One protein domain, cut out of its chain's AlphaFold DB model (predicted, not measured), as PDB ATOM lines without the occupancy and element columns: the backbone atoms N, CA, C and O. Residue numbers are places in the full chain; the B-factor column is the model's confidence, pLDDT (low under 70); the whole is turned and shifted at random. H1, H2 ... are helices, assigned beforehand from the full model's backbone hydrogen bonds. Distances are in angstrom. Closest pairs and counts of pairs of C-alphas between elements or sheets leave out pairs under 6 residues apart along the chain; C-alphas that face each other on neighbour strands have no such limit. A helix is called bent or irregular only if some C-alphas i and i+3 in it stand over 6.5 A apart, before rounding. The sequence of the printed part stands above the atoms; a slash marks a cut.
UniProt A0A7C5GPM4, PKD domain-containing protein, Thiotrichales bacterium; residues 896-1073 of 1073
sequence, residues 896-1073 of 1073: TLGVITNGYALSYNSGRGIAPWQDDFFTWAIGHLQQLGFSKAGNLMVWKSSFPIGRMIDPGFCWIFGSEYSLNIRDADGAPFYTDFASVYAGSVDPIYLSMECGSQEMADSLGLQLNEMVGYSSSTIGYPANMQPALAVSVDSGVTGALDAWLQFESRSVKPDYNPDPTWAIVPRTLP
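Overview. This is residues 896 to 1073 of the 1073 residues of the protein "PKD domain-containing protein" of Thiotrichales bacterium (UniProt A0A7C5GPM4). Two helical hairpins, H1 with H2 and H6 with H7, come together through H1 and H6, which run side by side, while short H3 crosses H6 near the middle of the domain. H4 and H5 lie away from these hairpins among long loops, and H5 touches no helix. The printed part has 178 residues with seven named helices, H1 to H7 in chain order, and no named strand; the class is all helix, though the helices hold only 72 of the residues. The whole is compact, with a radius of gyration of the C-alphas of 15.6 A and spans of 46 by 41 by 27 A.

Arrangement. Residues 896 to 915 hold no named element; 913 to 914 pair antiparallel with 967 to 968. H1, residues 916 to 931, touches H2, residues 935 to 944, with residues 923 to 930 alone; this helical hairpin has a shallow tilt of 27 degrees, opposite ways, and its closest C-alphas, of Gln 930 and Ala 937, are 5.2 A apart. H3, residues 946 to 953, and H2 meet only through their link. H4, residues 981 to 988, is close to H3 but not clearly touching, with the C-alphas of Gly 950 and Phe 981 closest at 6.7 A. H5, residues 1001 to 1007, is apart from H3 and H4. H6, residues 1024 to 1037, is the hub. It touches H1 at a shallow tilt of 30 degrees, the same way, with the C-alphas of Trp 924 and Ala 1031 closest at 4.5 A. With residues 1028 to 1032 alone, it touches H3, about perpendicular at 73 degrees, closest at the C-alphas of Pro 948 and Leu 1032, 6.2 A. With residues 1032 to 1036 alone, it touches H7, residues 1043 to 1051, in a helical hairpin at 32 degrees, a shallow tilt, opposite ways; the closest C-alphas, of Val 1036 and Ala 1043, are 5.0 A apart. H7 also touches H3, at a steep tilt of 52 degrees, the same way, with the C-alphas of Met 952 and Ala 1046 closest at 5.2 A. Every O i to N i+4 pair is within hydrogen-bond range in H1, H4, H5 and H7; the counts are 4 of 6 in H2, 3 of 4 in H3 and 8 of 10 in H6.

Along the chain. H1 begins at C-alpha 916 (-31.782, 4.353, -29.768) and is 22.3 A long. H2 is 14.7 A, H3 and H4 are 10.3 A each, and H5 is 9.8 A. H6 begins at C-alpha 1024 (-26.383, 10.936, -29.462), is 21.0 A long and is only just irregular: C-alphas 1027 and 1030 are 6.9 A apart. H7 is 12.1 A long and ends at C-alpha 1051 (-27.693, 16.982, -42.193).

Size, cuts and confidence. The two C-alphas farthest apart, of Gly 933 and Glu 1002, are 46.4 A apart. The printed part has no cut and ends at Pro 1073, the chain's last residue. The links H3 to H4, H4 to H5 and H5 to H6 are long. The mean pLDDT of the printed part is 95.5; residue 1073 is under 70.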
ATOM      1  N   THR A 896     -42.689  -3.382 -36.828       93.69
ATOM      2  CA  THR A 896     -42.659  -2.425 -37.950       93.69
ATOM      3  C   THR A 896     -41.719  -1.239 -37.727       93.69
ATOM      4  O   THR A 896     -41.553  -0.422 -38.629       93.69
ATOM      5  N   LEU A 897     -41.107  -1.123 -36.543       96.31
ATOM      6  CA  LEU A 897     -40.204  -0.024 -36.198       96.31
ATOM      7  C   LEU A 897     -38.748  -0.293 -36.607       96.31
ATOM      8  O   LEU A 897     -37.990   0.664 -36.721       96.31
ATOM      9  N   GLY A 898     -38.348  -1.552 -36.827       96.12
ATOM     10  CA  GLY A 898     -36.956  -1.925 -37.129       96.12
ATOM     11  C   GLY A 898     -36.047  -2.021 -35.898       96.12
ATOM     12  O   GLY A 898     -34.847  -1.772 -36.010       96.12
ATOM     13  N   VAL A 899     -36.616  -2.305 -34.721       95.81
ATOM     14  CA  VAL A 899     -35.943  -2.252 -33.408       95.81
ATOM     15  C   VAL A 899     -35.661  -3.655 -32.876       95.81
ATOM     16  O   VAL A 899     -36.544  -4.511 -32.906       95.81
ATOM     17  N   ILE A 900     -34.474  -3.887 -32.307       95.31
ATOM     18  CA  ILE A 900     -34.192  -5.114 -31.540       95.31
ATOM     19  C   ILE A 900     -34.964  -5.065 -30.210       95.31
ATOM     20  O   ILE A 900     -34.762  -4.157 -29.404       95.31
ATOM     21  N   THR A 901     -35.845  -6.038 -29.950       92.69
ATOM     22  CA  THR A 901     -36.782  -6.028 -28.801       92.69
ATOM     23  C   THR A 901     -36.581  -7.168 -27.800       92.69
ATOM     24  O   THR A 901     -37.493  -7.498 -27.041       92.69
ATOM     25  N   ASN A 902     -35.394  -7.779 -27.760       87.56
ATOM     26  CA  ASN A 902     -35.077  -8.790 -26.751       87.56
ATOM     27  C   ASN A 902     -34.965  -8.194 -25.325       87.56
ATOM     28  O   ASN A 902     -34.966  -6.976 -25.119       87.56
ATOM     29  N   GLY A 903     -34.870  -9.066 -24.315       75.69
ATOM     30  CA  GLY A 903     -34.947  -8.673 -22.901       75.69
ATOM     31  C   GLY A 903     -33.876  -7.680 -22.426       75.69
ATOM     32  O   GLY A 903     -34.127  -6.939 -21.478       75.69
ATOM     33  N   TYR A 904     -32.715  -7.617 -23.087       86.12
ATOM     34  CA  TYR A 904     -31.662  -6.646 -22.767       86.12
ATOM     35  C   TYR A 904     -31.870  -5.292 -23.458       86.12
ATOM     36  O   TYR A 904     -31.526  -4.255 -22.883       86.12
ATOM     37  N   ALA A 905     -32.472  -5.279 -24.650       91.25
ATOM     38  CA  ALA A 905     -32.832  -4.047 -25.348       91.25
ATOM     39  C   ALA A 905     -33.914  -3.257 -24.590       91.25
ATOM     40  O   ALA A 905     -33.797  -2.043 -24.420       91.25
ATOM     41  N   LEU A 906     -34.923  -3.956 -24.052       93.12
ATOM     42  CA  LEU A 906     -36.052  -3.399 -23.287       93.12
ATOM     43  C   LEU A 906     -35.689  -2.976 -21.845       93.12
ATOM     44  O   LEU A 906     -36.500  -3.061 -20.924       93.12
ATOM     45  N   SER A 907     -34.461  -2.509 -21.627       91.69
ATOM     46  CA  SER A 907     -33.924  -2.156 -20.308       91.69
ATOM     47  C   SER A 907     -34.335  -0.761 -19.803       91.69
ATOM     48  O   SER A 907     -34.052  -0.423 -18.651       91.69
ATOM     49  N   TYR A 908     -35.040   0.046 -20.607       94.25
ATOM     50  CA  TYR A 908     -35.350   1.446 -20.290       94.25
ATOM     51  C   TYR A 908     -36.822   1.676 -19.907       94.25
ATOM     52  O   TYR A 908     -37.735   0.927 -20.264       94.25
ATOM     53  N   ASN A 909     -37.060   2.755 -19.151       94.56
ATOM     54  CA  ASN A 909     -38.389   3.281 -18.800       94.56
ATOM     55  C   ASN A 909     -39.362   2.258 -18.176       94.56
ATOM     56  O   ASN A 909     -40.577   2.344 -18.379       94.56
ATOM     57  N   SER A 910     -38.814   1.329 -17.382       93.81
ATOM     58  CA  SER A 910     -39.508   0.185 -16.767       93.81
ATOM     59  C   SER A 910     -40.072  -0.802 -17.797       93.81
ATOM     60  O   SER A 910     -41.272  -1.060 -17.818       93.81
ATOM     61  N   GLY A 911     -39.210  -1.317 -18.681       93.12
ATOM     62  CA  GLY A 911     -39.571  -2.300 -19.712       93.12
ATOM     63  C   GLY A 911     -40.234  -1.706 -20.958       93.12
ATOM     64  O   GLY A 911     -40.528  -2.429 -21.907       93.12
ATOM     65  N   ARG A 912     -40.512  -0.400 -20.969       95.44
ATOM     66  CA  ARG A 912     -41.314   0.265 -22.012       95.44
ATOM     67  C   ARG A 912     -40.505   0.789 -23.186       95.44
ATOM     68  O   ARG A 912     -41.075   1.042 -24.245       95.44
ATOM     69  N   GLY A 913     -39.207   0.990 -22.987       95.81
ATOM     70  CA  GLY A 913     -38.351   1.649 -23.957       95.81
ATOM     71  C   GLY A 913     -37.011   0.970 -24.163       95.81
ATOM     72  O   GLY A 913     -36.585   0.116 -23.385       95.81
ATOM     73  N   ILE A 914     -36.361   1.422 -25.226       96.88
ATOM     74  CA  ILE A 914     -35.034   1.015 -25.685       96.88
ATOM     75  C   ILE A 914     -34.115   2.243 -25.738       96.88
ATOM     76  O   ILE A 914     -34.593   3.380 -25.697       96.88
ATOM     77  N   ALA A 915     -32.805   2.027 -25.851       96.38
ATOM     78  CA  ALA A 915     -31.820   3.079 -26.107       96.38
ATOM     79  C   ALA A 915     -31.523   3.182 -27.614       96.38
ATOM     80  O   ALA A 915     -30.841   2.293 -28.132       96.38
ATOM     81  N   PRO A 916     -31.968   4.243 -28.321       96.94
ATOM     82  CA  PRO A 916     -31.782   4.353 -29.768       96.94
ATOM     83  C   PRO A 916     -30.316   4.270 -30.179       96.94
ATOM     84  O   PRO A 916     -29.989   3.532 -31.094       96.94
ATOM     85  N   TRP A 917     -29.416   4.896 -29.416       95.69
ATOM     86  CA  TRP A 917     -27.977   4.865 -29.681       95.69
ATOM     87  C   TRP A 917     -27.349   3.458 -29.632       95.69
ATOM     88  O   TRP A 917     -26.336   3.242 -30.285       95.69
ATOM     89  N   GLN A 918     -27.920   2.484 -28.905       96.56
ATOM     90  CA  GLN A 918     -27.434   1.092 -28.954       96.56
ATOM     91  C   GLN A 918     -27.951   0.344 -30.188       96.56
ATOM     92  O   GLN A 918     -27.245  -0.478 -30.766       96.56
ATOM     93  N   ASP A 919     -29.192   0.627 -30.575       97.31
ATOM     94  CA  ASP A 919     -29.857   0.058 -31.748       97.31
ATOM     95  C   ASP A 919     -29.301   0.665 -33.062       97.31
ATOM     96  O   ASP A 919     -29.193  -0.019 -34.080       97.31
ATOM     97  N   ASP A 920     -28.817   1.911 -33.007       98.12
ATOM     98  CA  ASP A 920     -28.001   2.571 -34.033       98.12
ATOM     99  C   ASP A 920     -26.624   1.905 -34.183       98.12
ATOM    100  O   ASP A 920     -26.219   1.617 -35.308       98.12
ATOM    101  N   PHE A 921     -25.928   1.567 -33.087       97.75
ATOM    102  CA  PHE A 921     -24.662   0.814 -33.170       97.75
ATOM    103  C   PHE A 921     -24.859  -0.559 -33.825       97.75
ATOM    104  O   PHE A 921     -24.047  -0.962 -34.653       97.75
ATOM    105  N   PHE A 922     -25.959  -1.253 -33.509       98.31
ATOM    106  CA  PHE A 922     -26.308  -2.515 -34.167       98.31
ATOM    107  C   PHE A 922     -26.621  -2.310 -35.656       98.31
ATOM    108  O   PHE A 922     -26.140  -3.069 -36.491       98.31
ATOM    109  N   THR A 923     -27.354  -1.248 -36.011       98.69
ATOM    110  CA  THR A 923     -27.610  -0.894 -37.421       98.69
ATOM    111  C   THR A 923     -26.308  -0.623 -38.178       98.69
ATOM    112  O   THR A 923     -26.136  -1.117 -39.289       98.69
ATOM    113  N   TRP A 924     -25.362   0.105 -37.572       98.50
ATOM    114  CA  TRP A 924     -24.038   0.306 -38.161       98.50
ATOM    115  C   TRP A 924     -23.273  -1.014 -38.331       98.50
ATOM    116  O   TRP A 924     -22.735  -1.251 -39.408       98.50
ATOM    117  N   ALA A 925     -23.250  -1.881 -37.313       98.62
ATOM    118  CA  ALA A 925     -22.502  -3.137 -37.361       98.62
ATOM    119  C   ALA A 925     -22.991  -4.053 -38.496       98.62
ATOM    120  O   ALA A 925     -22.183  -4.509 -39.298       98.62
ATOM    121  N   ILE A 926     -24.308  -4.261 -38.632       98.69
ATOM    122  CA  ILE A 926     -24.863  -5.067 -39.735       98.69
ATOM    123  C   ILE A 926     -24.618  -4.394 -41.099       98.69
ATOM    124  O   ILE A 926     -24.310  -5.076 -42.077       98.69
ATOM    125  N   GLY A 927     -24.660  -3.060 -41.174       98.19
ATOM    126  CA  GLY A 927     -24.320  -2.329 -42.397       98.19
ATOM    127  C   GLY A 927     -22.844  -2.457 -42.780       98.19
ATOM    128  O   GLY A 927     -22.524  -2.568 -43.960       98.19
ATOM    129  N   HIS A 928     -21.942  -2.519 -41.797       98.12
ATOM    130  CA  HIS A 928     -20.533  -2.816 -42.034       98.12
ATOM    131  C   HIS A 928     -20.340  -4.251 -42.538       98.12
ATOM    132  O   HIS A 928     -19.633  -4.428 -43.522       98.12
ATOM    133  N   LEU A 929     -21.033  -5.248 -41.971       98.69
ATOM    134  CA  LEU A 929     -21.006  -6.628 -42.485       98.69
ATOM    135  C   LEU A 929     -21.443  -6.709 -43.954       98.69
ATOM    136  O   LEU A 929     -20.803  -7.398 -44.745       98.69
ATOM    137  N   GLN A 930     -22.481  -5.963 -44.348       96.38
ATOM    138  CA  GLN A 930     -22.883  -5.873 -45.755       96.38
ATOM    139  C   GLN A 930     -21.774  -5.250 -46.630       96.38
ATOM    140  O   GLN A 930     -21.570  -5.690 -47.757       96.38
ATOM    141  N   GLN A 931     -21.036  -4.259 -46.118       94.56
ATOM    142  CA  GLN A 931     -19.900  -3.632 -46.816       94.56
ATOM    143  C   GLN A 931     -18.642  -4.521 -46.867       94.56
ATOM    144  O   GLN A 931     -17.835  -4.355 -47.777       94.56
ATOM    145  N   LEU A 932     -18.510  -5.488 -45.953       96.31
ATOM    146  CA  LEU A 932     -17.515  -6.571 -46.002       96.31
ATOM    147  C   LEU A 932     -17.913  -7.716 -46.960       96.31
ATOM    148  O   LEU A 932     -17.145  -8.656 -47.133       96.31
ATOM    149  N   GLY A 933     -19.091  -7.647 -47.592       91.81
ATOM    150  CA  GLY A 933     -19.571  -8.624 -48.577       91.81
ATOM    151  C   GLY A 933     -20.571  -9.658 -48.048       91.81
ATOM    152  O   GLY A 933     -21.177 -10.367 -48.847       91.81
ATOM    153  N   PHE A 934     -20.824  -9.723 -46.734       94.56
ATOM    154  CA  PHE A 934     -21.703 -10.738 -46.138       94.56
ATOM    155  C   PHE A 934     -23.174 -10.531 -46.537       94.56
ATOM    156  O   PHE A 934     -23.926  -9.789 -45.897       94.56
ATOM    157  N   SER A 935     -23.601 -11.209 -47.604       87.06
ATOM    158  CA  SER A 935     -24.883 -10.995 -48.291       87.06
ATOM    159  C   SER A 935     -26.111 -11.067 -47.371       87.06
ATOM    160  O   SER A 935     -26.987 -10.198 -47.449       87.06
ATOM    161  N   LYS A 936     -26.151 -12.026 -46.431       88.50
ATOM    162  CA  LYS A 936     -27.237 -12.167 -45.444       88.50
ATOM    163  C   LYS A 936     -27.427 -10.916 -44.576       88.50
ATOM    164  O   LYS A 936     -28.561 -10.589 -44.225       88.50
ATOM    165  N   ALA A 937     -26.368 -10.152 -44.290       96.12
ATOM    166  CA  ALA A 937     -26.485  -8.894 -43.549       96.12
ATOM    167  C   ALA A 937     -27.358  -7.862 -44.291       96.12
ATOM    168  O   ALA A 937     -28.121  -7.134 -43.654       96.12
ATOM    169  N   GLY A 938     -27.345  -7.860 -45.630       89.94
ATOM    170  CA  GLY A 938     -28.220  -7.016 -46.450       89.94
ATOM    171  C   GLY A 938     -29.715  -7.299 -46.247       89.94
ATOM    172  O   GLY A 938     -30.513  -6.363 -46.187       89.94
ATOM    173  N   ASN A 939     -30.097  -8.567 -46.044       87.00
ATOM    174  CA  ASN A 939     -31.486  -8.952 -45.750       87.00
ATOM    175  C   ASN A 939     -31.963  -8.365 -44.410       87.00
ATOM    176  O   ASN A 939     -33.098  -7.900 -44.295       87.00
ATOM    177  N   LEU A 940     -31.079  -8.345 -43.408       94.69
ATOM    178  CA  LEU A 940     -31.351  -7.760 -42.096       94.69
ATOM    179  C   LEU A 940     -31.348  -6.220 -42.136       94.69
ATOM    180  O   LEU A 940     -32.172  -5.596 -41.462       94.69
ATOM    181  N   MET A 941     -30.485  -5.600 -42.953       95.25
ATOM    182  CA  MET A 941     -30.386  -4.139 -43.083       95.25
ATOM    183  C   MET A 941     -31.690  -3.479 -43.525       95.25
ATOM    184  O   MET A 941     -32.088  -2.482 -42.926       95.25
ATOM    185  N   VAL A 942     -32.398  -4.039 -44.513       89.56
ATOM    186  CA  VAL A 942     -33.658  -3.448 -45.014       89.56
ATOM    187  C   VAL A 942     -34.688  -3.272 -43.891       89.56
ATOM    188  O   VAL A 942     -35.349  -2.238 -43.820       89.56
ATOM    189  N   TRP A 943     -34.792  -4.243 -42.978       95.50
ATOM    190  CA  TRP A 943     -35.632  -4.116 -41.787       95.50
ATOM    191  C   TRP A 943     -35.009  -3.165 -40.754       95.50
ATOM    192  O   TRP A 943     -35.674  -2.232 -40.292       95.50
ATOM    193  N   LYS A 944     -33.729  -3.359 -40.417       97.00
ATOM    194  CA  LYS A 944     -33.042  -2.672 -39.312       97.00
ATOM    195  C   LYS A 944     -32.899  -1.158 -39.529       97.00
ATOM    196  O   LYS A 944     -33.028  -0.390 -38.571       97.00
ATOM    197  N   SER A 945     -32.719  -0.716 -40.774       97.94
ATOM    198  CA  SER A 945     -32.669   0.699 -41.168       97.94
ATOM    199  C   SER A 945     -33.995   1.446 -40.982       97.94
ATOM    200  O   SER A 945     -33.982   2.676 -40.917       97.94
ATOM    201  N   SER A 946     -35.131   0.754 -40.825       97.25
ATOM    202  CA  SER A 946     -36.432   1.406 -40.590       97.25
ATOM    203  C   SER A 946     -36.400   2.338 -39.373       97.25
ATOM    204  O   SER A 946     -37.008   3.409 -39.406       97.25
ATOM    205  N   PHE A 947     -35.649   1.984 -38.322       98.06
ATOM    206  CA  PHE A 947     -35.632   2.757 -37.080       98.06
ATOM    207  C   PHE A 947     -34.895   4.104 -37.171       98.06
ATOM    208  O   PHE A 947     -35.475   5.108 -36.748       98.06
ATOM    209  N   PRO A 948     -33.646   4.201 -37.679       98.31
ATOM    210  CA  PRO A 948     -33.012   5.501 -37.907       98.31
ATOM    211  C   PRO A 948     -33.713   6.330 -38.989       98.31
ATOM    212  O   PRO A 948     -33.817   7.544 -38.828       98.31
ATOM    213  N   ILE A 949     -34.256   5.702 -40.040       98.62
ATOM    214  CA  ILE A 949     -34.979   6.413 -41.106       98.62
ATOM    215  C   ILE A 949     -36.277   7.031 -40.564       98.62
ATOM    216  O   ILE A 949     -36.473   8.242 -40.670       98.62
ATOM    217  N   GLY A 950     -37.142   6.238 -39.924       98.31
ATOM    218  CA  GLY A 950     -38.426   6.712 -39.396       98.31
ATOM    219  C   GLY A 950     -38.275   7.813 -38.343       98.31
ATOM    220  O   GLY A 950     -39.013   8.797 -38.373       98.31
ATOM    221  N   ARG A 951     -37.245   7.735 -37.489       98.19
ATOM    222  CA  ARG A 951     -36.899   8.808 -36.535       98.19
ATOM    223  C   ARG A 951     -36.511  10.137 -37.194       98.19
ATOM    224  O   ARG A 951     -36.555  11.153 -36.506       98.19
ATOM    225  N   MET A 952     -36.124  10.154 -38.472       98.56
ATOM    226  CA  MET A 952     -35.801  11.380 -39.214       98.56
ATOM    227  C   MET A 952     -36.942  11.873 -40.113       98.56
ATOM    228  O   MET A 952     -37.125  13.085 -40.200       98.56
ATOM    229  N   ILE A 953     -37.684  10.983 -40.788       98.31
ATOM    230  CA  ILE A 953     -38.630  11.377 -41.859       98.31
ATOM    231  C   ILE A 953     -40.081  10.895 -41.704       98.31
ATOM    232  O   ILE A 953     -40.908  11.234 -42.554       98.31
ATOM    233  N   ASP A 954     -40.440  10.141 -40.658       98.06
ATOM    234  CA  ASP A 954     -41.854   9.817 -40.424       98.06
ATOM    235  C   ASP A 954     -42.632  11.094 -40.036       98.06
ATOM    236  O   ASP A 954     -42.254  11.776 -39.082       98.06
ATOM    237  N   PRO A 955     -43.735  11.446 -40.729       96.31
ATOM    238  CA  PRO A 955     -44.453  12.702 -40.498       96.31
ATOM    239  C   PRO A 955     -45.193  12.767 -39.149       96.31
ATOM    240  O   PRO A 955     -45.716  13.825 -38.797       96.31
ATOM    241  N   GLY A 956     -45.280  11.659 -38.408       96.75
ATOM    242  CA  GLY A 956     -45.765  11.606 -37.033       96.75
ATOM    243  C   GLY A 956     -44.675  11.793 -35.972       96.75
ATOM    244  O   GLY A 956     -45.010  12.010 -34.806       96.75
ATOM    245  N   PHE A 957     -43.393  11.732 -36.344       98.44
ATOM    246  CA  PHE A 957     -42.260  11.850 -35.429       98.44
ATOM    247  C   PHE A 957     -41.557  13.202 -35.578       98.44
ATOM    248  O   PHE A 957     -41.273  13.661 -36.682       98.44
ATOM    249  N   CYS A 958     -41.221  13.854 -34.462       98.31
ATOM    250  CA  CYS A 958     -40.437  15.084 -34.532       98.31
ATOM    251  C   CYS A 958     -38.932  14.788 -34.558       98.31
ATOM    252  O   CYS A 958     -38.331  14.492 -33.525       98.31
ATOM    253  N   TRP A 959     -38.324  14.926 -35.738       98.25
ATOM    254  CA  TRP A 959     -36.940  14.539 -36.039       98.25
ATOM    255  C   TRP A 959     -35.869  15.062 -35.065       98.25
ATOM    256  O   TRP A 959     -34.880  14.367 -34.832       98.25
ATOM    257  N   ILE A 960     -36.057  16.228 -34.421       97.94
ATOM    258  CA  ILE A 960     -35.083  16.731 -33.431       97.94
ATOM    259  C   ILE A 960     -34.966  15.840 -32.180       97.94
ATOM    260  O   ILE A 960     -33.972  15.934 -31.466       97.94
ATOM    261  N   PHE A 961     -35.941  14.959 -31.929       98.25
ATOM    262  CA  PHE A 961     -35.924  13.944 -30.868       98.25
ATOM    263  C   PHE A 961     -35.425  12.565 -31.350       98.25
ATOM    264  O   PHE A 961     -35.445  11.605 -30.583       98.25
ATOM    265  N   GLY A 962     -34.965  12.422 -32.601       97.00
ATOM    266  CA  GLY A 962     -34.508  11.128 -33.140       97.00
ATOM    267  C   GLY A 962     -33.277  10.553 -32.423       97.00
ATOM    268  O   GLY A 962     -33.042   9.347 -32.438       97.00
ATOM    269  N   SER A 963     -32.536  11.416 -31.735       96.56
ATOM    270  CA  SER A 963     -31.360  11.128 -30.911       96.56
ATOM    271  C   SER A 963     -31.644  11.212 -29.401       96.56
ATOM    272  O   SER A 963     -30.736  11.459 -28.606       96.56
ATOM    273  N   GLU A 964     -32.900  11.042 -28.978       95.69
ATOM    274  CA  GLU A 964     -33.260  10.961 -27.558       95.69
ATOM    275  C   GLU A 964     -32.580   9.758 -26.868       95.69
ATOM    276  O   GLU A 964     -32.392   8.699 -27.470       95.69
ATOM    277  N   TYR A 965     -32.215   9.894 -25.589       95.19
ATOM    278  CA  TYR A 965     -31.441   8.870 -24.869       95.19
ATOM    279  C   TYR A 965     -32.187   7.534 -24.723       95.19
ATOM    280  O   TYR A 965     -31.569   6.465 -24.713       95.19
ATOM    281  N   SER A 966     -33.517   7.593 -24.617       96.62
ATOM    282  CA  SER A 966     -34.399   6.426 -24.600       96.62
ATOM    283  C   SER A 966     -35.742   6.760 -25.239       96.62
ATOM    284  O   SER A 966     -36.340   7.772 -24.872       96.62
ATOM    285  N   LEU A 967     -36.254   5.888 -26.105       97.75
ATOM    286  CA  LEU A 967     -37.598   6.011 -26.679       97.75
ATOM    287  C   LEU A 967     -38.488   4.874 -26.172       97.75
ATOM    288  O   LEU A 967     -38.055   3.724 -26.090       97.75
ATOM    289  N   ASN A 968     -39.733   5.198 -25.822       98.00
ATOM    290  CA  ASN A 968     -40.754   4.218 -25.470       98.00
ATOM    291  C   ASN A 968     -41.351   3.625 -26.746       98.00
ATOM    292  O   ASN A 968     -41.806   4.356 -27.621       98.00
ATOM    293  N   ILE A 969     -41.382   2.296 -26.816       97.31
ATOM    294  CA  ILE A 969     -41.971   1.547 -27.931       97.31
ATOM    295  C   ILE A 969     -43.246   0.796 -27.521       97.31
ATOM    296  O   ILE A 969     -43.775   0.033 -28.320       97.31
ATOM    297  N   ARG A 970     -43.727   0.978 -26.281       96.56
ATOM    298  CA  ARG A 970     -44.999   0.446 -25.760       96.56
ATOM    299  C   ARG A 970     -45.462   1.183 -24.499       96.56
ATOM    300  O   ARG A 970     -44.644   1.696 -23.736       96.56
ATOM    301  N   ASP A 971     -46.768   1.172 -24.229       95.94
ATOM    302  CA  ASP A 971     -47.376   1.904 -23.099       95.94
ATOM    303  C   ASP A 971     -46.981   1.371 -21.710       95.94
ATOM    304  O   ASP A 971     -46.904   2.132 -20.741       95.94
ATOM    305  N   ALA A 972     -46.745   0.061 -21.604       95.50
ATOM    306  CA  ALA A 972     -46.437  -0.661 -20.371       95.50
ATOM    307  C   ALA A 972     -45.560  -1.890 -20.660       95.50
ATOM    308  O   ALA A 972     -45.502  -2.367 -21.793       95.50
ATOM    309  N   ASP A 973     -44.898  -2.431 -19.635       93.50
ATOM    310  CA  ASP A 973     -44.300  -3.763 -19.751       93.50
ATOM    311  C   ASP A 973     -45.392  -4.820 -20.012       93.50
ATOM    312  O   ASP A 973     -46.525  -4.696 -19.541       93.50
ATOM    313  N   GLY A 974     -45.073  -5.815 -20.837       89.88
ATOM    314  CA  GLY A 974     -46.021  -6.792 -21.378       89.88
ATOM    315  C   GLY A 974     -47.055  -6.248 -22.382       89.88
ATOM    316  O   GLY A 974     -47.813  -7.043 -22.933       89.88
ATOM    317  N   ALA A 975     -47.112  -4.937 -22.650       94.88
ATOM    318  CA  ALA A 975     -47.998  -4.391 -23.682       94.88
ATOM    319  C   ALA A 975     -47.452  -4.655 -25.104       94.88
ATOM    320  O   ALA A 975     -46.233  -4.802 -25.262       94.88
ATOM    321  N   PRO A 976     -48.322  -4.683 -26.138       94.69
ATOM    322  CA  PRO A 976     -47.897  -4.720 -27.536       94.69
ATOM    323  C   PRO A 976     -46.996  -3.536 -27.894       94.69
ATOM    324  O   PRO A 976     -47.151  -2.445 -27.339       94.69
ATOM    325  N   PHE A 977     -46.087  -3.745 -28.845       95.94
ATOM    326  CA  PHE A 977     -45.275  -2.665 -29.398       95.94
ATOM    327  C   PHE A 977     -46.113  -1.711 -30.257       95.94
ATOM    328  O   PHE A 977     -47.096  -2.110 -30.886       95.94
ATOM    329  N   TYR A 978     -45.709  -0.444 -30.286       97.88
ATOM    330  CA  TYR A 978     -46.239   0.561 -31.194       97.88
ATOM    331  C   TYR A 978     -45.938   0.183 -32.650       97.88
ATOM    332  O   TYR A 978     -44.852  -0.296 -32.969       97.88
ATOM    333  N   THR A 979     -46.901   0.427 -33.535       96.00
ATOM    334  CA  THR A 979     -46.825   0.070 -34.962       96.00
ATOM    335  C   THR A 979     -46.308   1.191 -35.863       96.00
ATOM    336  O   THR A 979     -46.086   0.970 -37.053       96.00
ATOM    337  N   ASP A 980     -46.142   2.389 -35.307       97.00
ATOM    338  CA  ASP A 980     -45.902   3.647 -36.011       97.00
ATOM    339  C   ASP A 980     -45.091   4.614 -35.138       97.00
ATOM    340  O   ASP A 980     -45.165   4.587 -33.904       97.00
ATOM    341  N   PHE A 981     -44.327   5.505 -35.774       98.31
ATOM    342  CA  PHE A 981     -43.465   6.443 -35.054       98.31
ATOM    343  C   PHE A 981     -44.242   7.591 -34.388       98.31
ATOM    344  O   PHE A 981     -43.741   8.175 -33.429       98.31
ATOM    345  N   ALA A 982     -45.483   7.871 -34.803       98.12
ATOM    346  CA  ALA A 982     -46.355   8.829 -34.117       98.12
ATOM    347  C   ALA A 982     -46.628   8.400 -32.664       98.12
ATOM    348  O   ALA A 982     -46.533   9.211 -31.738       98.12
ATOM    349  N   SER A 983     -46.898   7.110 -32.455       98.25
ATOM    350  CA  SER A 983     -47.075   6.511 -31.130       98.25
ATOM    351  C   SER A 983     -45.761   6.464 -30.339       98.25
ATOM    352  O   SER A 983     -45.762   6.793 -29.154       98.25
ATOM    353  N   VAL A 984     -44.622   6.164 -30.987       98.38
ATOM    354  CA  VAL A 984     -43.283   6.253 -30.357       98.38
ATOM    355  C   VAL A 984     -43.001   7.674 -29.862       98.38
ATOM    356  O   VAL A 984     -42.565   7.850 -28.725       98.38
ATOM    357  N   TYR A 985     -43.284   8.698 -30.671       98.44
ATOM    358  CA  TYR A 985     -43.094  10.098 -30.294       98.44
ATOM    359  C   TYR A 985     -44.007  10.487 -29.122       98.44
ATOM    360  O   TYR A 985     -43.519  10.907 -28.071       98.44
ATOM    361  N   ALA A 986     -45.317  10.252 -29.258       98.00
ATOM    362  CA  ALA A 986     -46.318  10.570 -28.239       98.00
ATOM    363  C   ALA A 986     -46.117   9.820 -26.908       98.00
ATOM    364  O   ALA A 986     -46.441  10.358 -25.849       98.00
ATOM    365  N   GLY A 987     -45.568   8.603 -26.948       97.00
ATOM    366  CA  GLY A 987     -45.224   7.819 -25.765       97.00
ATOM    367  C   GLY A 987     -43.903   8.220 -25.097       97.00
ATOM    368  O   GLY A 987     -43.675   7.832 -23.949       97.00
ATOM    369  N   SER A 988     -43.024   8.968 -25.778       97.38
ATOM    370  CA  SER A 988     -41.653   9.250 -25.314       97.38
ATOM    371  C   SER A 988     -41.436  10.654 -24.748       97.38
ATOM    372  O   SER A 988     -40.682  10.791 -23.787       97.38
ATOM    373  N   VAL A 989     -42.065  11.688 -25.318       96.69
ATOM    374  CA  VAL A 989     -41.801  13.094 -24.946       96.69
ATOM    375  C   VAL A 989     -42.858  13.677 -24.001       96.69
ATOM    376  O   VAL A 989     -43.926  13.099 -23.803       96.69
ATOM    377  N   ASP A 990     -42.585  14.849 -23.411       95.25
ATOM    378  CA  ASP A 990     -43.613  15.573 -22.651       95.25
ATOM    379  C   ASP A 990     -44.774  15.997 -23.583       95.25
ATOM    380  O   ASP A 990     -44.514  16.561 -24.655       95.25
ATOM    381  N   PRO A 991     -46.050  15.780 -23.195       95.38
ATOM    382  CA  PRO A 991     -47.216  16.133 -24.005       95.38
ATOM    383  C   PRO A 991     -47.290  17.589 -24.489       95.38
ATOM    384  O   PRO A 991     -48.041  17.860 -25.426       95.38
ATOM    385  N   ILE A 992     -46.541  18.526 -23.893       95.50
ATOM    386  CA  ILE A 992     -46.449  19.906 -24.385       95.50
ATOM    387  C   ILE A 992     -45.912  19.976 -25.827       95.50
ATOM    388  O   ILE A 992     -46.466  20.709 -26.653       95.50
ATOM    389  N   TYR A 993     -44.904  19.165 -26.167       96.81
ATOM    390  CA  TYR A 993     -44.233  19.206 -27.471       96.81
ATOM    391  C   TYR A 993     -45.120  18.687 -28.607       96.81
ATOM    392  O   TYR A 993     -45.016  19.168 -29.731       96.81
ATOM    393  N   LEU A 994     -46.076  17.804 -28.296       96.31
ATOM    394  CA  LEU A 994     -47.063  17.264 -29.246       96.31
ATOM    395  C   LEU A 994     -48.029  18.331 -29.802       96.31
ATOM    396  O   LEU A 994     -48.818  18.045 -30.701       96.31
ATOM    397  N   SER A 995     -48.002  19.547 -29.246       94.69
ATOM    398  CA  SER A 995     -48.795  20.696 -29.702       94.69
ATOM    399  C   SER A 995     -47.998  21.742 -30.494       94.69
ATOM    400  O   SER A 995     -48.595  22.681 -31.022       94.69
ATOM    401  N   MET A 996     -46.675  21.581 -30.587       96.88
ATOM    402  CA  MET A 996     -45.750  22.518 -31.230       96.88
ATOM    403  C   MET A 996     -45.336  22.025 -32.622       96.88
ATOM    404  O   MET A 996     -45.254  20.825 -32.878       96.88
ATOM    405  N   GLU A 997     -45.020  22.949 -33.531       96.94
ATOM    406  CA  GLU A 997     -44.418  22.604 -34.824       96.94
ATOM    407  C   GLU A 997     -42.983  22.085 -34.614       96.94
ATOM    408  O   GLU A 997     -42.206  22.673 -33.853       96.94
ATOM    409  N   CYS A 998     -42.623  20.973 -35.259       96.94
ATOM    410  CA  CYS A 998     -41.334  20.320 -35.033       96.94
ATOM    411  C   CYS A 998     -40.150  21.209 -35.444       96.94
ATOM    412  O   CYS A 998     -40.160  21.806 -36.519       96.94
ATOM    413  N   GLY A 999     -39.128  21.306 -34.586       94.94
ATOM    414  CA  GLY A 999     -37.945  22.148 -34.820       94.94
ATOM    415  C   GLY A 999     -38.196  23.661 -34.725       94.94
ATOM    416  O   GLY A 999     -37.248  24.438 -34.838       94.94
ATOM    417  N   SER A1000     -39.443  24.093 -34.491       97.38
ATOM    418  CA  SER A1000     -39.832  25.507 -34.426       97.38
ATOM    419  C   SER A1000     -39.156  26.274 -33.285       97.38
ATOM    420  O   SER A1000     -38.703  25.698 -32.295       97.38
ATOM    421  N   GLN A1001     -39.142  27.609 -33.386       97.88
ATOM    422  CA  GLN A1001     -38.562  28.469 -32.348       97.88
ATOM    423  C   GLN A1001     -39.253  28.291 -30.986       97.88
ATOM    424  O   GLN A1001     -38.587  28.360 -29.964       97.88
ATOM    425  N   GLU A1002     -40.563  28.023 -30.959       97.75
ATOM    426  CA  GLU A1002     -41.304  27.767 -29.714       97.75
ATOM    427  C   GLU A1002     -40.850  26.459 -29.043       97.75
ATOM    428  O   GLU A1002     -40.642  26.420 -27.830       97.75
ATOM    429  N   MET A1003     -40.614  25.410 -29.839       97.81
ATOM    430  CA  MET A1003     -40.070  24.140 -29.355       97.81
ATOM    431  C   MET A1003     -38.613  24.288 -28.884       97.81
ATOM    432  O   MET A1003     -38.263  23.794 -27.814       97.81
ATOM    433  N   ALA A1004     -37.783  25.023 -29.632       97.75
ATOM    434  CA  ALA A1004     -36.395  25.320 -29.273       97.75
ATOM    435  C   ALA A1004     -36.291  26.131 -27.965       97.75
ATOM    436  O   ALA A1004     -35.581  25.723 -27.043       97.75
ATOM    437  N   ASP A1005     -37.076  27.209 -27.834       97.69
ATOM    438  CA  ASP A1005     -37.174  28.031 -26.620       97.69
ATOM    439  C   ASP A1005     -37.640  27.198 -25.407       97.69
ATOM    440  O   ASP A1005     -37.160  27.409 -24.291       97.69
ATOM    441  N   SER A1006     -38.551  26.235 -25.614       97.06
ATOM    442  CA  SER A1006     -39.055  25.346 -24.557       97.06
ATOM    443  C   SER A1006     -38.070  24.239 -24.152       97.06
ATOM    444  O   SER A1006     -38.127  23.782 -23.010       97.06
ATOM    445  N   LEU A1007     -37.186  23.804 -25.054       96.19
ATOM    446  CA  LEU A1007     -36.130  22.818 -24.780       96.19
ATOM    447  C   LEU A1007     -34.827  23.461 -24.266       96.19
ATOM    448  O   LEU A1007     -33.991  22.771 -23.687       96.19
ATOM    449  N   GLY A1008     -34.648  24.770 -24.464       96.94
ATOM    450  CA  GLY A1008     -33.388  25.469 -24.196       96.94
ATOM    451  C   GLY A1008     -32.317  25.233 -25.268       96.94
ATOM    452  O   GLY A1008     -31.127  25.310 -24.963       96.94
ATOM    453  N   LEU A1009     -32.742  24.933 -26.498       96.94
ATOM    454  CA  LEU A1009     -31.902  24.626 -27.661       96.94
ATOM    455  C   LEU A1009     -31.985  25.743 -28.717       96.94
ATOM    456  O   LEU A1009     -32.772  26.683 -28.597       96.94
ATOM    457  N   GLN A1010     -31.180  25.651 -29.773       97.62
ATOM    458  CA  GLN A1010     -31.296  26.508 -30.954       97.62
ATOM    459  C   GLN A1010     -32.373  25.999 -31.931       97.62
ATOM    460  O   GLN A1010     -32.802  24.847 -31.895       97.62
ATOM    461  N   LEU A1011     -32.819  26.873 -32.840       97.62
ATOM    462  CA  LEU A1011     -33.739  26.512 -33.924       97.62
ATOM    463  C   LEU A1011     -33.141  25.366 -34.761       97.62
ATOM    464  O   LEU A1011     -32.003  25.494 -35.212       97.62
ATOM    465  N   ASN A1012     -33.889  24.283 -34.997       96.31
ATOM    466  CA  ASN A1012     -33.417  23.060 -35.675       96.31
ATOM    467  C   ASN A1012     -32.178  22.378 -35.036       96.31
ATOM    468  O   ASN A1012     -31.413  21.703 -35.730       96.31
ATOM    469  N   GLU A1013     -31.959  22.544 -33.729       98.06
ATOM    470  CA  GLU A1013     -30.970  21.770 -32.967       98.06
ATOM    471  C   GLU A1013     -31.578  20.450 -32.458       98.06
ATOM    472  O   GLU A1013     -32.710  20.423 -31.978       98.06
ATOM    473  N   MET A1014     -30.819  19.352 -32.552       98.12
ATOM    474  CA  MET A1014     -31.246  18.026 -32.084       98.12
ATOM    475  C   MET A1014     -30.982  17.826 -30.585       98.12
ATOM    476  O   MET A1014     -29.961  18.262 -30.048       98.12
ATOM    477  N   VAL A1015     -31.880  17.099 -29.921       96.94
ATOM    478  CA  VAL A1015     -31.739  16.669 -28.522       96.94
ATOM    479  C   VAL A1015     -30.577  15.667 -28.397       96.94
ATOM    480  O   VAL A1015     -30.234  14.971 -29.352       96.94
ATOM    481  N   GLY A1016     -29.942  15.581 -27.224       95.00
ATOM    482  CA  GLY A1016     -28.884  14.591 -26.973       95.00
ATOM    483  C   GLY A1016     -27.453  15.067 -27.247       95.00
ATOM    484  O   GLY A1016     -26.611  14.267 -27.645       95.00
ATOM    485  N   TYR A1017     -27.156  16.347 -26.991       95.75
ATOM    486  CA  TYR A1017     -25.809  16.940 -27.083       95.75
ATOM    487  C   TYR A1017     -25.260  17.084 -28.522       95.75
ATOM    488  O   TYR A1017     -24.121  16.721 -28.803       95.75
ATOM    489  N   SER A1018     -26.070  17.676 -29.407       95.81
ATOM    490  CA  SER A1018     -25.792  18.099 -30.804       95.81
ATOM    491  C   SER A1018     -24.361  18.542 -31.165       95.81
ATOM    492  O   SER A1018     -23.898  18.296 -32.276       95.81
ATOM    493  N   SER A1019     -23.674  19.229 -30.252       96.31
ATOM    494  CA  SER A1019     -22.362  19.860 -30.438       96.31
ATOM    495  C   SER A1019     -21.195  19.003 -29.939       96.31
ATOM    496  O   SER A1019     -20.044  19.425 -30.027       96.31
ATOM    497  N   SER A1020     -21.468  17.803 -29.417       96.06
ATOM    498  CA  SER A1020     -20.457  16.861 -28.938       96.06
ATOM    499  C   SER A1020     -20.186  15.761 -29.963       96.06
ATOM    500  O   SER A1020     -21.115  15.136 -30.470       96.06
ATOM    501  N   THR A1021     -18.906  15.470 -30.213       95.50
ATOM    502  CA  THR A1021     -18.448  14.352 -31.063       95.50
ATOM    503  C   THR A1021     -18.852  12.978 -30.528       95.50
ATOM    504  O   THR A1021     -18.826  12.013 -31.277       95.50
ATOM    505  N   ILE A1022     -19.245  12.900 -29.252       92.56
ATOM    506  CA  ILE A1022     -19.749  11.706 -28.552       92.56
ATOM    507  C   ILE A1022     -21.211  11.880 -28.087       92.56
ATOM    508  O   ILE A1022     -21.668  11.195 -27.169       92.56
ATOM    509  N   GLY A1023     -21.932  12.848 -28.665       94.88
ATOM    510  CA  GLY A1023     -23.362  13.065 -28.436       94.88
ATOM    511  C   GLY A1023     -24.227  12.071 -29.213       94.88
ATOM    512  O   GLY A1023     -23.792  11.479 -30.198       94.88
ATOM    513  N   TYR A1024     -25.489  11.907 -28.822       95.94
ATOM    514  CA  TYR A1024     -26.383  10.936 -29.462       95.94
ATOM    515  C   TYR A1024     -26.662  11.218 -30.956       95.94
ATOM    516  O   TYR A1024     -26.756  10.249 -31.706       95.94
ATOM    517  N   PRO A1025     -26.696  12.477 -31.450       97.44
ATOM    518  CA  PRO A1025     -26.681  12.752 -32.889       97.44
ATOM    519  C   PRO A1025     -25.434  12.221 -33.608       97.44
ATOM    520  O   PRO A1025     -25.557  11.721 -34.720       97.44
ATOM    521  N   ALA A1026     -24.249  12.288 -32.990       96.62
ATOM    522  CA  ALA A1026     -23.028  11.723 -33.569       96.62
ATOM    523  C   ALA A1026     -23.092  10.188 -33.585       96.62
ATOM    524  O   ALA A1026     -22.846   9.572 -34.615       96.62
ATOM    525  N   ASN A1027     -23.549   9.572 -32.491       94.50
ATOM    526  CA  ASN A1027     -23.756   8.122 -32.393       94.50
ATOM    527  C   ASN A1027     -24.760   7.572 -33.432       94.50
ATOM    528  O   ASN A1027     -24.627   6.430 -33.863       94.50
ATOM    529  N   MET A1028     -25.753   8.374 -33.836       97.75
ATOM    530  CA  MET A1028     -26.742   8.032 -34.869       97.75
ATOM    531  C   MET A1028     -26.191   8.169 -36.302       97.75
ATOM    532  O   MET A1028     -26.697   7.529 -37.227       97.75
ATOM    533  N   GLN A1029     -25.148   8.981 -36.508       98.19
ATOM    534  CA  GLN A1029     -24.630   9.312 -37.838       98.19
ATOM    535  C   GLN A1029     -24.181   8.074 -38.650       98.19
ATOM    536  O   GLN A1029     -24.612   7.962 -39.801       98.19
ATOM    537  N   PRO A1030     -23.416   7.102 -38.105       98.38
ATOM    538  CA  PRO A1030     -23.005   5.926 -38.873       98.38
ATOM    539  C   PRO A1030     -24.172   5.017 -39.277       98.38
ATOM    540  O   PRO A1030     -24.120   4.420 -40.347       98.38
ATOM    541  N   ALA A1031     -25.232   4.935 -38.462       98.56
ATOM    542  CA  ALA A1031     -26.421   4.130 -38.753       98.56
ATOM    543  C   ALA A1031     -27.207   4.680 -39.954       98.56
ATOM    544  O   ALA A1031     -27.651   3.920 -40.817       98.56
ATOM    545  N   LEU A1032     -27.333   6.009 -40.044       98.62
ATOM    546  CA  LEU A1032     -27.884   6.674 -41.226       98.62
ATOM    547  C   LEU A1032     -26.959   6.511 -42.440       98.62
ATOM    548  O   LEU A1032     -27.452   6.208 -43.523       98.62
ATOM    549  N   ALA A1033     -25.641   6.652 -42.258       98.50
ATOM    550  CA  ALA A1033     -24.666   6.526 -43.341       98.50
ATOM    551  C   ALA A1033     -24.727   5.151 -44.027       98.50
ATOM    552  O   ALA A1033     -24.951   5.085 -45.236       98.50
ATOM    553  N   VAL A1034     -24.641   4.052 -43.261       97.75
ATOM    554  CA  VAL A1034     -24.751   2.704 -43.845       97.75
ATOM    555  C   VAL A1034     -26.134   2.440 -44.437       97.75
ATOM    556  O   VAL A1034     -26.228   1.743 -45.434       97.75
ATOM    557  N   SER A1035     -27.206   3.038 -43.901       97.69
ATOM    558  CA  SER A1035     -28.555   2.878 -44.470       97.69
ATOM    559  C   SER A1035     -28.676   3.480 -45.879       97.69
ATOM    560  O   SER A1035     -29.453   2.971 -46.690       97.69
ATOM    561  N   VAL A1036     -27.919   4.546 -46.181       97.19
ATOM    562  CA  VAL A1036     -27.807   5.108 -47.540       97.19
ATOM    563  C   VAL A1036     -27.019   4.159 -48.440       97.19
ATOM    564  O   VAL A1036     -27.485   3.844 -49.532       97.19
ATOM    565  N   ASP A1037     -25.877   3.657 -47.967       93.62
ATOM    566  CA  ASP A1037     -25.018   2.739 -48.729       93.62
ATOM    567  C   ASP A1037     -25.702   1.387 -49.019       93.62
ATOM    568  O   ASP A1037     -25.542   0.832 -50.102       93.62
ATOM    569  N   SER A1038     -26.537   0.894 -48.097       91.81
ATOM    570  CA  SER A1038     -27.420  -0.268 -48.279       91.81
ATOM    571  C   SER A1038     -28.584  -0.014 -49.256       91.81
ATOM    572  O   SER A1038     -29.385  -0.918 -49.496       91.81
ATOM    573  N   GLY A1039     -28.729   1.201 -49.801       91.38
ATOM    574  CA  GLY A1039     -29.757   1.554 -50.786       91.38
ATOM    575  C   GLY A1039     -31.191   1.597 -50.244       91.38
ATOM    576  O   GLY A1039     -32.144   1.495 -51.021       91.38
ATOM    577  N   VAL A1040     -31.381   1.717 -48.924       93.38
ATOM    578  CA  VAL A1040     -32.708   1.594 -48.301       93.38
ATOM    579  C   VAL A1040     -33.598   2.794 -48.654       93.38
ATOM    580  O   VAL A1040     -33.182   3.954 -48.626       93.38
ATOM    581  N   THR A1041     -34.864   2.524 -48.991       93.56
ATOM    582  CA  THR A1041     -35.825   3.564 -49.397       93.56
ATOM    583  C   THR A1041     -36.011   4.604 -48.289       93.56
ATOM    584  O   THR A1041     -36.325   4.262 -47.153       93.56
ATOM    585  N   GLY A1042     -35.833   5.885 -48.628       96.00
ATOM    586  CA  GLY A1042     -35.912   7.003 -47.683       96.00
ATOM    587  C   GLY A1042     -34.636   7.252 -46.866       96.00
ATOM    588  O   GLY A1042     -34.570   8.259 -46.167       96.00
ATOM    589  N   ALA A1043     -33.597   6.413 -46.972       97.62
ATOM    590  CA  ALA A1043     -32.347   6.623 -46.240       97.62
ATOM    591  C   ALA A1043     -31.638   7.925 -46.631       97.62
ATOM    592  O   ALA A1043     -31.156   8.646 -45.761       97.62
ATOM    593  N   LEU A1044     -31.625   8.266 -47.926       97.38
ATOM    594  CA  LEU A1044     -31.056   9.529 -48.403       97.38
ATOM    595  C   LEU A1044     -31.838  10.740 -47.871       97.38
ATOM    596  O   LEU A1044     -31.225  11.705 -47.422       97.38
ATOM    597  N   ASP A1045     -33.171  10.684 -47.860       98.06
ATOM    598  CA  ASP A1045     -34.002  11.754 -47.297       98.06
ATOM    599  C   ASP A1045     -33.772  11.895 -45.781       98.06
ATOM    600  O   ASP A1045     -33.674  13.011 -45.274       98.06
ATOM    601  N   ALA A1046     -33.598  10.779 -45.065       98.56
ATOM    602  CA  ALA A1046     -33.237  10.765 -43.648       98.56
ATOM    603  C   ALA A1046     -31.834  11.331 -43.381       98.56
ATOM    604  O   ALA A1046     -31.671  12.119 -42.448       98.56
ATOM    605  N   TRP A1047     -30.843  11.008 -44.217       98.50
ATOM    606  CA  TRP A1047     -29.507  11.603 -44.158       98.50
ATOM    607  C   TRP A1047     -29.545  13.113 -44.424       98.50
ATOM    608  O   TRP A1047     -28.958  13.886 -43.670       98.50
ATOM    609  N   LEU A1048     -30.283  13.564 -45.443       98.06
ATOM    610  CA  LEU A1048     -30.434  14.988 -45.764       98.06
ATOM    611  C   LEU A1048     -31.198  15.753 -44.671       98.06
ATOM    612  O   LEU A1048     -30.832  16.883 -44.340       98.06
ATOM    613  N   GLN A1049     -32.221  15.142 -44.064       98.25
ATOM    614  CA  GLN A1049     -32.951  15.716 -42.933       98.25
ATOM    615  C   GLN A1049     -32.062  15.808 -41.685       98.25
ATOM    616  O   GLN A1049     -32.012  16.862 -41.047       98.25
ATOM    617  N   PHE A1050     -31.288  14.765 -41.381       98.31
ATOM    618  CA  PHE A1050     -30.272  14.777 -40.329       98.31
ATOM    619  C   PHE A1050     -29.215  15.867 -40.575       98.31
ATOM    620  O   PHE A1050     -28.926  16.671 -39.686       98.31
ATOM    621  N   GLU A1051     -28.675  15.966 -41.791       97.12
ATOM    622  CA  GLU A1051     -27.693  16.982 -42.193       97.12
ATOM    623  C   GLU A1051     -28.252  18.414 -42.244       97.12
ATOM    624  O   GLU A1051     -27.464  19.364 -42.251       97.12
ATOM    625  N   SER A1052     -29.573  18.602 -42.169       96.69
ATOM    626  CA  SER A1052     -30.194  19.924 -42.006       96.69
ATOM    627  C   SER A1052     -30.095  20.499 -40.580       96.69
ATOM    628  O   SER A1052     -30.396  21.682 -40.384       96.69
ATOM    629  N   ARG A1053     -29.651  19.704 -39.587       97.19
ATOM    630  CA  ARG A1053     -29.479  20.149 -38.189       97.19
ATOM    631  C   ARG A1053     -28.555  21.366 -38.093       97.19
ATOM    632  O   ARG A1053     -27.466  21.388 -38.670       97.19
ATOM    633  N   SER A1054     -28.990  22.382 -37.348       97.19
ATOM    634  CA  SER A1054     -28.306  23.683 -37.265       97.19
ATOM    635  C   SER A1054     -27.034  23.660 -36.416       97.19
ATOM    636  O   SER A1054     -26.166  24.517 -36.582       97.19
ATOM    637  N   VAL A1055     -26.918  22.672 -35.526       97.88
ATOM    638  CA  VAL A1055     -25.778  22.463 -34.633       97.88
ATOM    639  C   VAL A1055     -25.190  21.086 -34.898       97.88
ATOM    640  O   VAL A1055     -25.898  20.079 -34.860       97.88
ATOM    641  N   LYS A1056     -23.886  21.067 -35.164       97.12
ATOM    642  CA  LYS A1056     -23.069  19.882 -35.436       97.12
ATOM    643  C   LYS A1056     -21.791  19.969 -34.591       97.12
ATOM    644  O   LYS A1056     -21.390  21.088 -34.253       97.12
ATOM    645  N   PRO A1057     -21.153  18.843 -34.242       96.75
ATOM    646  CA  PRO A1057     -19.861  18.868 -33.574       96.75
ATOM    647  C   PRO A1057     -18.737  19.236 -34.554       96.75
ATOM    648  O   PRO A1057     -18.885  19.100 -35.768       96.75
ATOM    649  N   ASP A1058     -17.591  19.660 -34.021       96.81
ATOM    650  CA  ASP A1058     -16.338  19.697 -34.782       96.81
ATOM    651  C   ASP A1058     -15.652  18.329 -34.675       96.81
ATOM    652  O   ASP A1058     -15.139  17.969 -33.616       96.81
ATOM    653  N   TYR A1059     -15.667  17.560 -35.766       97.94
ATOM    654  CA  TYR A1059     -15.070  16.224 -35.819       97.94
ATOM    655  C   TYR A1059     -13.550  16.222 -36.055       97.94
ATOM    656  O   TYR A1059     -12.928  15.183 -35.855       97.94
ATOM    657  N   ASN A1060     -12.918  17.345 -36.423       97.25
ATOM    658  CA  ASN A1060     -11.471  17.386 -36.691       97.25
ATOM    659  C   ASN A1060     -10.610  16.854 -35.516       97.25
ATOM    660  O   ASN A1060      -9.725  16.031 -35.756       97.25
ATOM    661  N   PRO A1061     -10.838  17.244 -34.240       95.94
ATOM    662  CA  PRO A1061     -10.086  16.692 -33.108       95.94
ATOM    663  C   PRO A1061     -10.564  15.305 -32.633       95.94
ATOM    664  O   PRO A1061      -9.850  14.656 -31.864       95.94
ATOM    665  N   ASP A1062     -11.753  14.837 -33.021       95.94
ATOM    666  CA  ASP A1062     -12.328  13.556 -32.578       95.94
ATOM    667  C   ASP A1062     -13.270  12.969 -33.653       95.94
ATOM    668  O   ASP A1062     -14.493  13.105 -33.556       95.94
ATOM    669  N   PRO A1063     -12.705  12.324 -34.693       96.81
ATOM    670  CA  PRO A1063     -13.443  11.826 -35.857       96.81
ATOM    671  C   PRO A1063     -14.159  10.483 -35.623       96.81
ATOM    672  O   PRO A1063     -14.703   9.918 -36.564       96.81
ATOM    673  N   THR A1064     -14.170   9.957 -34.391       95.88
ATOM    674  CA  THR A1064     -14.613   8.588 -34.037       95.88
ATOM    675  C   THR A1064     -15.981   8.191 -34.615       95.88
ATOM    676  O   THR A1064     -16.185   7.036 -34.988       95.88
ATOM    677  N   TRP A1065     -16.895   9.159 -34.743       96.94
ATOM    678  CA  TRP A1065     -18.272   8.987 -35.232       96.94
ATOM    679  C   TRP A1065     -18.540   9.669 -36.586       96.94
ATOM    680  O   TRP A1065     -19.671   9.682 -37.070       96.94
ATOM    681  N   ALA A1066     -17.505  10.225 -37.221       97.31
ATOM    682  CA  ALA A1066     -17.593  11.035 -38.436       97.31
ATOM    683  C   ALA A1066     -17.674  10.195 -39.724       97.31
ATOM    684  O   ALA A1066     -16.945  10.433 -40.685       97.31
ATOM    685  N   ILE A1067     -18.542   9.185 -39.731       98.19
ATOM    686  CA  ILE A1067     -18.798   8.326 -40.895       98.19
ATOM    687  C   ILE A1067     -19.863   8.986 -41.775       98.19
ATOM    688  O   ILE A1067     -20.803   9.601 -41.267       98.19
ATOM    689  N   VAL A1068     -19.708   8.887 -43.092       97.56
ATOM    690  CA  VAL A1068     -20.601   9.480 -44.099       97.56
ATOM    691  C   VAL A1068     -20.918   8.449 -45.190       97.56
ATOM    692  O   VAL A1068     -20.111   7.540 -45.396       97.56
ATOM    693  N   PRO A1069     -22.058   8.555 -45.903       96.81
ATOM    694  CA  PRO A1069     -22.345   7.690 -47.042       96.81
ATOM    695  C   PRO A1069     -21.190   7.666 -48.047       96.81
ATOM    696  O   PRO A1069     -20.613   8.707 -48.372       96.81
ATOM    697  N   ARG A1070     -20.881   6.478 -48.563       89.69
ATOM    698  CA  ARG A1070     -19.966   6.260 -49.693       89.69
ATOM    699  C   ARG A1070     -20.519   6.883 -50.967       89.69
ATOM    700  O   ARG A1070     -19.760   7.376 -51.795       89.69
ATOM    701  N   THR A1071     -21.846   6.880 -51.112       77.25
ATOM    702  CA  THR A1071     -22.533   7.469 -52.265       77.25
ATOM    703  C   THR A1071     -23.452   8.620 -51.851       77.25
ATOM    704  O   THR A1071     -24.399   8.456 -51.085       77.25
ATOM    705  N   LEU A1072     -23.171   9.808 -52.391       70.19
ATOM    706  CA  LEU A1072     -24.055  10.975 -52.372       70.19
ATOM    707  C   LEU A1072     -24.254  11.448 -53.828       70.19
ATOM    708  O   LEU A1072     -23.258  11.519 -54.555       70.19
ATOM    709  N   PRO A1073     -25.496  11.719 -54.272       44.47
ATOM    710  CA  PRO A1073     -25.811  12.080 -55.662       44.47
ATOM    711  C   PRO A1073     -25.617  13.569 -56.008       44.47
ATOM    712  O   PRO A1073     -25.663  14.419 -55.089       44.47
TER     713      PRO A1073